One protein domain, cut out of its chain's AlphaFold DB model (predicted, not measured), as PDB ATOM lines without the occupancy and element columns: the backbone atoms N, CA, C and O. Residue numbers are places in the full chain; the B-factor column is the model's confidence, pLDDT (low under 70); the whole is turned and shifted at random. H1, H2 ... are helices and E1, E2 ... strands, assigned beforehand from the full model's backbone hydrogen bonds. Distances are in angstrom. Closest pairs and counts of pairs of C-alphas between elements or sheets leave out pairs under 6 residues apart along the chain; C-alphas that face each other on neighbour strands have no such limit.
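Overview. This is residues 7 to 68 of the 112 residues of an uncharacterized protein of Gillisia sp. Hel1_33_143 (UniProt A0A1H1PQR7). Going along the printed part, a long two-stranded hairpin, E1 and E2, makes one arm; short H1 sits near its open end, H2 lies farther out, and residues 63 to 68 stick out as a tail. The printed part has 62 residues with two named strands and two named helices, in the order E1, E2, H1, H2 along the chain, of mixed class, the two strands antiparallel. It is extended, radius of gyration of the C-alphas 16.5 A, and flat, spanning 54 by 29 by 15 A.

Along the chain. Find C-alpha 7 at (226.707, 253.005, 256.503), where E1, residues 7 to 15, starts its 23.9 A. E2, residues 20 to 29, runs 28.9 A; H1, residues 37 to 44, 10.9 A; H2, residues 47 to 58, 15.3 A, ending at C-alpha 58 (242.670, 261.563, 254.100).

Arrangement. E1 and E2 form a hairpin, antiparallel at 154 degrees; look for N 9 and O 26, 2.8 A apart. The closest C-alphas of E1 and H1, Ile 9 and Asn 44, are 7.1 A apart. H2 is apart from E1, E2 and H1. Every O i to N i+4 pair is within hydrogen-bond range in H2, 3 of 4 in H1.

Size, cuts and confidence. The C-alphas of Asp 17 and Cys 68 are farthest apart, 54.6 A. The printed part has no cut and no long link. Residues 61 to 68 are among those with pLDDT under 70.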
ATOM      1  N   VAL A   7     226.294 253.979 257.514       84.88
ATOM      2  CA  VAL A   7     226.707 253.005 256.503       84.88
ATOM      3  C   VAL A   7     225.541 252.085 256.163       84.88
ATOM      4  O   VAL A   7     224.709 251.777 257.017       84.88
ATOM      5  N   THR A   8     225.492 251.654 254.910       86.75
ATOM      6  CA  THR A   8     224.517 250.692 254.412       86.75
ATOM      7  C   THR A   8     225.274 249.443 253.987       86.75
ATOM      8  O   THR A   8     226.137 249.528 253.122       86.75
ATOM      9  N   ILE A   9     224.968 248.304 254.604       86.19
ATOM     10  CA  ILE A   9     225.681 247.039 254.404       86.19
ATOM     11  C   ILE A   9     224.731 246.033 253.762       86.19
ATOM     12  O   ILE A   9     223.588 245.874 254.201       86.19
ATOM     13  N   GLU A  10     225.200 245.355 252.718       85.81
ATOM     14  CA  GLU A  10     224.482 244.257 252.078       85.81
ATOM     15  C   GLU A  10     224.951 242.922 252.664       85.81
ATOM     16  O   GLU A  10     226.021 242.415 252.341       85.81
ATOM     17  N   GLU A  11     224.128 242.324 253.519       84.06
ATOM     18  CA  GLU A  11     224.409 241.022 254.112       84.06
ATOM     19  C   GLU A  11     223.815 239.900 253.257       84.06
ATOM     20  O   GLU A  11     222.665 239.968 252.808       84.06
ATOM     21  N   GLN A  12     224.583 238.827 253.070       83.50
ATOM     22  CA  GLN A  12     224.113 237.604 252.425       83.50
ATOM     23  C   GLN A  12     223.873 236.521 253.468       83.50
ATOM     24  O   GLN A  12     224.783 236.145 254.204       83.50
ATOM     25  N   PHE A  13     222.669 235.958 253.494       82.56
ATOM     26  CA  PHE A  13     222.371 234.788 254.318       82.56
ATOM     27  C   PHE A  13     221.732 233.679 253.494       82.56
ATOM     28  O   PHE A  13     221.092 233.905 252.466       82.56
ATOM     29  N   TRP A  14     221.929 232.446 253.950       82.31
ATOM     30  CA  TRP A  14     221.267 231.287 253.371       82.31
ATOM     31  C   TRP A  14     219.836 231.196 253.900       82.31
ATOM     32  O   TRP A  14     219.630 230.972 255.094       82.31
ATOM     33  N   ASN A  15     218.845 231.368 253.024       85.31
ATOM     34  CA  ASN A  15     217.448 231.165 253.377       85.31
ATOM     35  C   ASN A  15     217.079 229.690 253.160       85.31
ATOM     36  O   ASN A  15     216.913 229.235 252.025       85.31
ATOM     37  N   THR A  16     216.949 228.941 254.257       83.19
ATOM     38  CA  THR A  16     216.641 227.503 254.242       83.19
ATOM     39  C   THR A  16     215.273 227.195 253.629       83.19
ATOM     40  O   THR A  16     215.131 226.167 252.972       83.19
ATOM     41  N   ASP A  17     214.290 228.086 253.784       84.75
ATOM     42  CA  ASP A  17     212.924 227.877 253.289       84.75
ATOM     43  C   ASP A  17     212.824 228.056 251.769       84.75
ATOM     44  O   ASP A  17     212.026 227.397 251.102       84.75
ATOM     45  N   LEU A  18     213.656 228.938 251.209       81.12
ATOM     46  CA  LEU A  18     213.700 229.225 249.772       81.12
ATOM     47  C   LEU A  18     214.835 228.496 249.041       81.12
ATOM     48  O   LEU A  18     214.885 228.537 247.810       81.12
ATOM     49  N   GLY A  19     215.745 227.848 249.774       84.81
ATOM     50  CA  GLY A  19     216.880 227.105 249.222       84.81
ATOM     51  C   GLY A  19     217.852 227.965 248.408       84.81
ATOM     52  O   GLY A  19     218.437 227.476 247.443       84.81
ATOM     53  N   LYS A  20     217.992 229.250 248.750       86.06
ATOM     54  CA  LYS A  20     218.852 230.206 248.034       86.06
ATOM     55  C   LYS A  20     219.499 231.206 248.991       86.06
ATOM     56  O   LYS A  20     218.974 231.471 250.071       86.06
ATOM     57  N   HIS A  21     220.610 231.801 248.559       81.38
ATOM     58  CA  HIS A  21     221.170 232.980 249.217       81.38
ATOM     59  C   HIS A  21     220.279 234.194 248.948       81.38
ATOM     60  O   HIS A  21     219.962 234.494 247.794       81.38
ATOM     61  N   GLU A  22     219.878 234.883 250.009       83.19
ATOM     62  CA  GLU A  22     219.185 236.164 249.924       83.19
ATOM     63  C   GLU A  22     220.099 237.285 250.405       83.19
ATOM     64  O   GLU A  22     220.910 237.110 251.313       83.19
ATOM     65  N   LYS A  23     219.965 238.428 249.735       85.44
ATOM     66  CA  LYS A  23     220.684 239.664 250.027       85.44
ATOM     67  C   LYS A  23     219.738 240.581 250.786       85.44
ATOM     68  O   LYS A  23     218.638 240.851 250.298       85.44
ATOM     69  N   VAL A  24     220.145 241.048 251.960       85.56
ATOM     70  CA  VAL A  24     219.392 242.032 252.739       85.56
ATOM     71  C   VAL A  24     220.273 243.224 253.037       85.56
ATOM     72  O   VAL A  24     221.398 243.096 253.503       85.56
ATOM     73  N   ILE A  25     219.718 244.397 252.769       87.31
ATOM     74  CA  ILE A  25     220.371 245.672 252.997       87.31
ATOM     75  C   ILE A  25     219.994 246.154 254.399       87.31
ATOM     76  O   ILE A  25     218.806 246.274 254.713       87.31
ATOM     77  N   LYS A  26     220.993 246.435 255.234       86.44
ATOM     78  CA  LYS A  26     220.824 247.005 256.574       86.44
ATOM     79  C   LYS A  26     221.536 248.348 256.673       86.44
ATOM     80  O   LYS A  26     222.674 248.486 256.239       86.44
ATOM     81  N   GLU A  27     220.861 249.331 257.257       88.25
ATOM     82  CA  GLU A  27     221.437 250.643 257.564       88.25
ATOM     83  C   GLU A  27     221.882 250.675 259.030       88.25
ATOM     84  O   GLU A  27     221.118 250.309 259.927       88.25
ATOM     85  N   TYR A  28     223.101 251.153 259.264       87.94
ATOM     86  CA  TYR A  28     223.688 251.335 260.585       87.94
ATOM     87  C   TYR A  28     224.067 252.808 260.786       87.94
ATOM     88  O   TYR A  28     224.713 253.420 259.935       87.94
ATOM     89  N   ASP A  29     223.685 253.381 261.930       87.94
ATOM     90  CA  ASP A  29     224.036 254.750 262.332       87.94
ATOM     91  C   ASP A  29     225.012 254.711 263.508       87.94
ATOM     92  O   ASP A  29     224.776 254.042 264.518       87.94
ATOM     93  N   ARG A  30     226.103 255.471 263.394       84.62
ATOM     94  CA  ARG A  30     227.184 255.529 264.382       84.62
ATOM     95  C   ARG A  30     226.721 255.980 265.768       84.62
ATOM     96  O   ARG A  30     227.381 255.675 266.755       84.62
ATOM     97  N   LYS A  31     225.628 256.738 265.870       85.38
ATOM     98  CA  LYS A  31     225.095 257.222 267.152       85.38
ATOM     99  C   LYS A  31     224.266 256.181 267.891       85.38
ATOM    100  O   LYS A  31     224.138 256.287 269.107       85.38
ATOM    101  N   THR A  32     223.652 255.254 267.164       87.00
ATOM    102  CA  THR A  32     222.729 254.253 267.720       87.00
ATOM    103  C   THR A  32     223.298 252.841 267.693       87.00
ATOM    104  O   THR A  32     222.666 251.928 268.208       87.00
ATOM    105  N   TYR A  33     224.451 252.642 267.058       85.75
ATOM    106  CA  TYR A  33     225.139 251.363 267.054       85.75
ATOM    107  C   TYR A  33     225.882 251.172 268.380       85.75
ATOM    108  O   TYR A  33     226.790 251.935 268.702       85.75
ATOM    109  N   ASP A  34     225.477 250.160 269.147       82.56
ATOM    110  CA  ASP A  34     225.992 249.906 270.500       82.56
ATOM    111  C   ASP A  34     227.401 249.279 270.520       82.56
ATOM    112  O   ASP A  34     228.047 249.234 271.569       82.56
ATOM    113  N   PHE A  35     227.883 248.782 269.378       83.75
ATOM    114  CA  PHE A  35     229.178 248.111 269.245       83.75
ATOM    115  C   PHE A  35     230.219 249.002 268.552       83.75
ATOM    116  O   PHE A  35     229.972 250.164 268.229       83.75
ATOM    117  N   ASP A  36     231.412 248.452 268.328       85.94
ATOM    118  CA  ASP A  36     232.483 249.150 267.624       85.94
ATOM    119  C   ASP A  36     232.114 249.368 266.147       85.94
ATOM    120  O   ASP A  36     232.189 248.461 265.315       85.94
ATOM    121  N   PHE A  37     231.667 250.586 265.843       84.62
ATOM    122  CA  PHE A  37     231.280 250.998 264.496       84.62
ATOM    123  C   PHE A  37     232.471 251.021 263.535       84.62
ATOM    124  O   PHE A  37     232.292 250.774 262.348       84.62
ATOM    125  N   ASP A  38     233.680 251.304 264.029       82.44
ATOM    126  CA  ASP A  38     234.862 251.355 263.169       82.44
ATOM    127  C   ASP A  38     235.260 249.933 262.732       82.44
ATOM    128  O   ASP A  38     235.577 249.730 261.564       82.44
ATOM    129  N   ASN A  39     235.109 248.923 263.599       83.50
ATOM    130  CA  ASN A  39     235.272 247.519 263.189       83.50
ATOM    131  C   ASN A  39     234.191 247.060 262.203       83.50
ATOM    132  O   ASN A  39     234.513 246.364 261.247       83.50
ATOM    133  N   LEU A  40     232.928 247.471 262.391       84.12
ATOM    134  CA  LEU A  40     231.849 247.148 261.448       84.12
ATOM    135  C   LEU A  40     232.171 247.656 260.034       84.12
ATOM    136  O   LEU A  40     231.905 246.963 259.056       84.12
ATOM    137  N   LEU A  41     232.746 248.855 259.931       83.44
ATOM    138  CA  LEU A  41     233.220 249.398 258.663       83.44
ATOM    139  C   LEU A  41     234.357 248.541 258.096       83.44
ATOM    140  O   LEU A  41     234.260 248.091 256.965       83.44
ATOM    141  N   LEU A  42     235.395 248.262 258.885       82.69
ATOM    142  CA  LEU A  42     236.558 247.497 258.419       82.69
ATOM    143  C   LEU A  42     236.211 246.078 257.945       82.69
ATOM    144  O   LEU A  42     236.848 245.573 257.031       82.69
ATOM    145  N   GLU A  43     235.210 245.434 258.544       84.31
ATOM    146  CA  GLU A  43     234.760 244.097 258.133       84.31
ATOM    147  C   GLU A  43     233.975 244.092 256.813       84.31
ATOM    148  O   GLU A  43     233.815 243.032 256.209       84.31
ATOM    149  N   ASN A  44     233.465 245.249 256.380       81.75
ATOM    150  CA  ASN A  44     232.553 245.375 255.239       81.75
ATOM    151  C   ASN A  44     233.056 246.331 254.148       81.75
ATOM    152  O   ASN A  44     232.298 246.637 253.232       81.75
ATOM    153  N   ILE A  45     234.297 246.811 254.250       78.88
ATOM    154  CA  ILE A  45     234.949 247.612 253.214       78.88
ATOM    155  C   ILE A  45     235.999 246.730 252.538       78.88
ATOM    156  O   ILE A  45     236.820 246.101 253.211       78.88
ATOM    157  N   ASP A  46     235.986 246.693 251.207       75.12
ATOM    158  CA  ASP A  46     237.030 246.008 250.448       75.12
ATOM    159  C   ASP A  46     238.340 246.812 250.503       75.12
ATOM    160  O   ASP A  46     238.331 248.041 250.484       75.12
ATOM    161  N   ASN A  47     239.499 246.143 250.523       65.25
ATOM    162  CA  ASN A  47     240.802 246.826 250.626       65.25
ATOM    163  C   ASN A  47     240.995 247.949 249.588       65.25
ATOM    164  O   ASN A  47     241.574 248.979 249.919       65.25
ATOM    165  N   SER A  48     240.469 247.786 248.369       65.56
ATOM    166  CA  SER A  48     240.512 248.822 247.331       65.56
ATOM    167  C   SER A  48     239.701 250.069 247.690       65.56
ATOM    168  O   SER A  48     240.118 251.183 247.416       65.56
ATOM    169  N   GLU A  49     238.555 249.903 248.350       70.81
ATOM    170  CA  GLU A  49     237.722 251.027 248.782       70.81
ATOM    171  C   GLU A  49     238.365 251.783 249.959       70.81
ATOM    172  O   GLU A  49     238.175 252.992 250.103       70.81
ATOM    173  N   ILE A  50     239.151 251.087 250.794       70.25
ATOM    174  CA  ILE A  50     239.957 251.713 251.856       70.25
ATOM    175  C   ILE A  50     241.045 252.596 251.242       70.25
ATOM    176  O   ILE A  50     241.252 253.713 251.717       70.25
ATOM    177  N   GLU A  51     241.734 252.105 250.212       67.00
ATOM    178  CA  GLU A  51     242.778 252.845 249.492       67.00
ATOM    179  C   GLU A  51     242.214 254.108 248.838       67.00
ATOM    180  O   GLU A  51     242.727 255.203 249.091       67.00
ATOM    181  N   ASP A  52     241.110 253.977 248.098       72.44
ATOM    182  CA  ASP A  52     240.433 255.101 247.444       72.44
ATOM    183  C   ASP A  52     240.004 256.163 248.471       72.44
ATOM    184  O   ASP A  52     240.295 257.352 248.323       72.44
ATOM    185  N   TYR A  53     239.385 255.743 249.582       69.44
ATOM    186  CA  TYR A  53     238.988 256.657 250.655       69.44
ATOM    187  C   TYR A  53     240.189 257.344 251.321       69.44
ATOM    188  O   TYR A  53     240.148 258.539 251.633       69.44
ATOM    189  N   ALA A  54     241.268 256.600 251.568       71.25
ATOM    190  CA  ALA A  54     242.470 257.137 252.190       71.25
ATOM    191  C   ALA A  54     243.175 258.160 251.281       71.25
ATOM    192  O   ALA A  54     243.663 259.181 251.780       71.25
ATOM    193  N   GLY A  55     243.176 257.929 249.968       68.81
ATOM    194  CA  GLY A  55     243.674 258.875 248.971       68.81
ATOM    195  C   GLY A  55     242.832 260.149 248.903       68.81
ATOM    196  O   GLY A  55     243.356 261.247 249.116       68.81
ATOM    197  N   ASP A  56     241.524 260.004 248.679       71.88
ATOM    198  CA  ASP A  56     240.626 261.121 248.368       71.88
ATOM    199  C   ASP A  56     240.286 261.994 249.588       71.88
ATOM    200  O   ASP A  56     240.252 263.223 249.493       71.88
ATOM    201  N   GLU A  57     240.057 261.385 250.756       70.12
ATOM    202  CA  GLU A  57     239.523 262.088 251.935       70.12
ATOM    203  C   GLU A  57     240.565 262.314 253.038       70.12
ATOM    204  O   GLU A  57     240.417 263.215 253.873       70.12
ATOM    205  N   LEU A  58     241.631 261.505 253.065       68.50
ATOM    206  CA  LEU A  58     242.670 261.563 254.100       68.50
ATOM    207  C   LEU A  58     244.043 262.002 253.573       68.50
ATOM    208  O   LEU A  58     244.952 262.194 254.384       68.50
ATOM    209  N   SER A  59     244.184 262.217 252.257       67.88
ATOM    210  CA  SER A  59     245.441 262.610 251.600       67.88
ATOM    211  C   SER A  59     246.609 261.667 251.923       67.88
ATOM    212  O   SER A  59     247.746 262.110 252.111       67.88
ATOM    213  N   MET A  60     246.326 260.371 252.041       70.75
ATOM    214  CA  MET A  60     247.338 259.336 252.229       70.75
ATOM    215  C   MET A  60     247.825 258.832 250.868       70.75
ATOM    216  O   MET A  60     247.061 258.776 249.911       70.75
ATOM    217  N   VAL A  61     249.106 258.481 250.776       67.44
ATOM    218  CA  VAL A  61     249.731 257.927 249.565       67.44
ATOM    219  C   VAL A  61     250.251 256.540 249.914       67.44
ATOM    220  O   VAL A  61     250.812 256.371 251.002       67.44
ATOM    221  N   ASP A  62     250.062 255.562 249.025       65.50
ATOM    222  CA  ASP A  62     250.619 254.223 249.221       65.50
ATOM    223  C   ASP A  62     252.143 254.333 249.386       65.50
ATOM    224  O   ASP A  62     252.837 255.002 248.617       65.50
ATOM    225  N   ALA A  63     252.674 253.679 250.414       65.44
ATOM    226  CA  ALA A  63     254.105 253.602 250.653       65.44
ATOM    227  C   ALA A  63     254.848 252.921 249.487       65.44
ATOM    228  O   ALA A  63     256.010 253.246 249.252       65.44
ATOM    229  N   ASN A  64     254.187 252.026 248.743       62.41
ATOM    230  CA  ASN A  64     254.754 251.406 247.542       62.41
ATOM    231  C   ASN A  64     254.810 252.380 246.351       62.41
ATOM    232  O   ASN A  64     255.746 252.309 245.558       62.41
ATOM    233  N   ASP A  65     253.869 253.328 246.257       55.78
ATOM    234  CA  ASP A  65     253.889 254.404 245.254       55.78
ATOM    235  C   ASP A  65     254.822 255.556 245.653       55.78
ATOM    236  O   ASP A  65     255.382 256.245 244.796       55.78
ATOM    237  N   ALA A  66     255.060 255.742 246.953       56.41
ATOM    238  CA  ALA A  66     256.022 256.714 247.464       56.41
ATOM    239  C   ALA A  66     257.477 256.382 247.068       56.41
ATOM    240  O   ALA A  66     258.326 257.275 247.067       56.41
ATOM    241  N   GLU A  67     257.770 255.131 246.682       49.47
ATOM    242  CA  GLU A  67     259.066 254.721 246.119       49.47
ATOM    243  C   GLU A  67     259.185 254.919 244.601       49.47
ATOM    244  O   GLU A  67     260.227 254.591 244.022       49.47
ATOM    245  N   CYS A  68     258.205 255.545 243.943       44.78
ATOM    246  CA  CYS A  68     258.403 256.044 242.588       44.78
ATOM    247  C   CYS A  68     259.270 257.317 242.629       44.78
ATOM    248  O   CYS A  68     258.845 258.434 242.330       44.78
TER     249      CYS A  68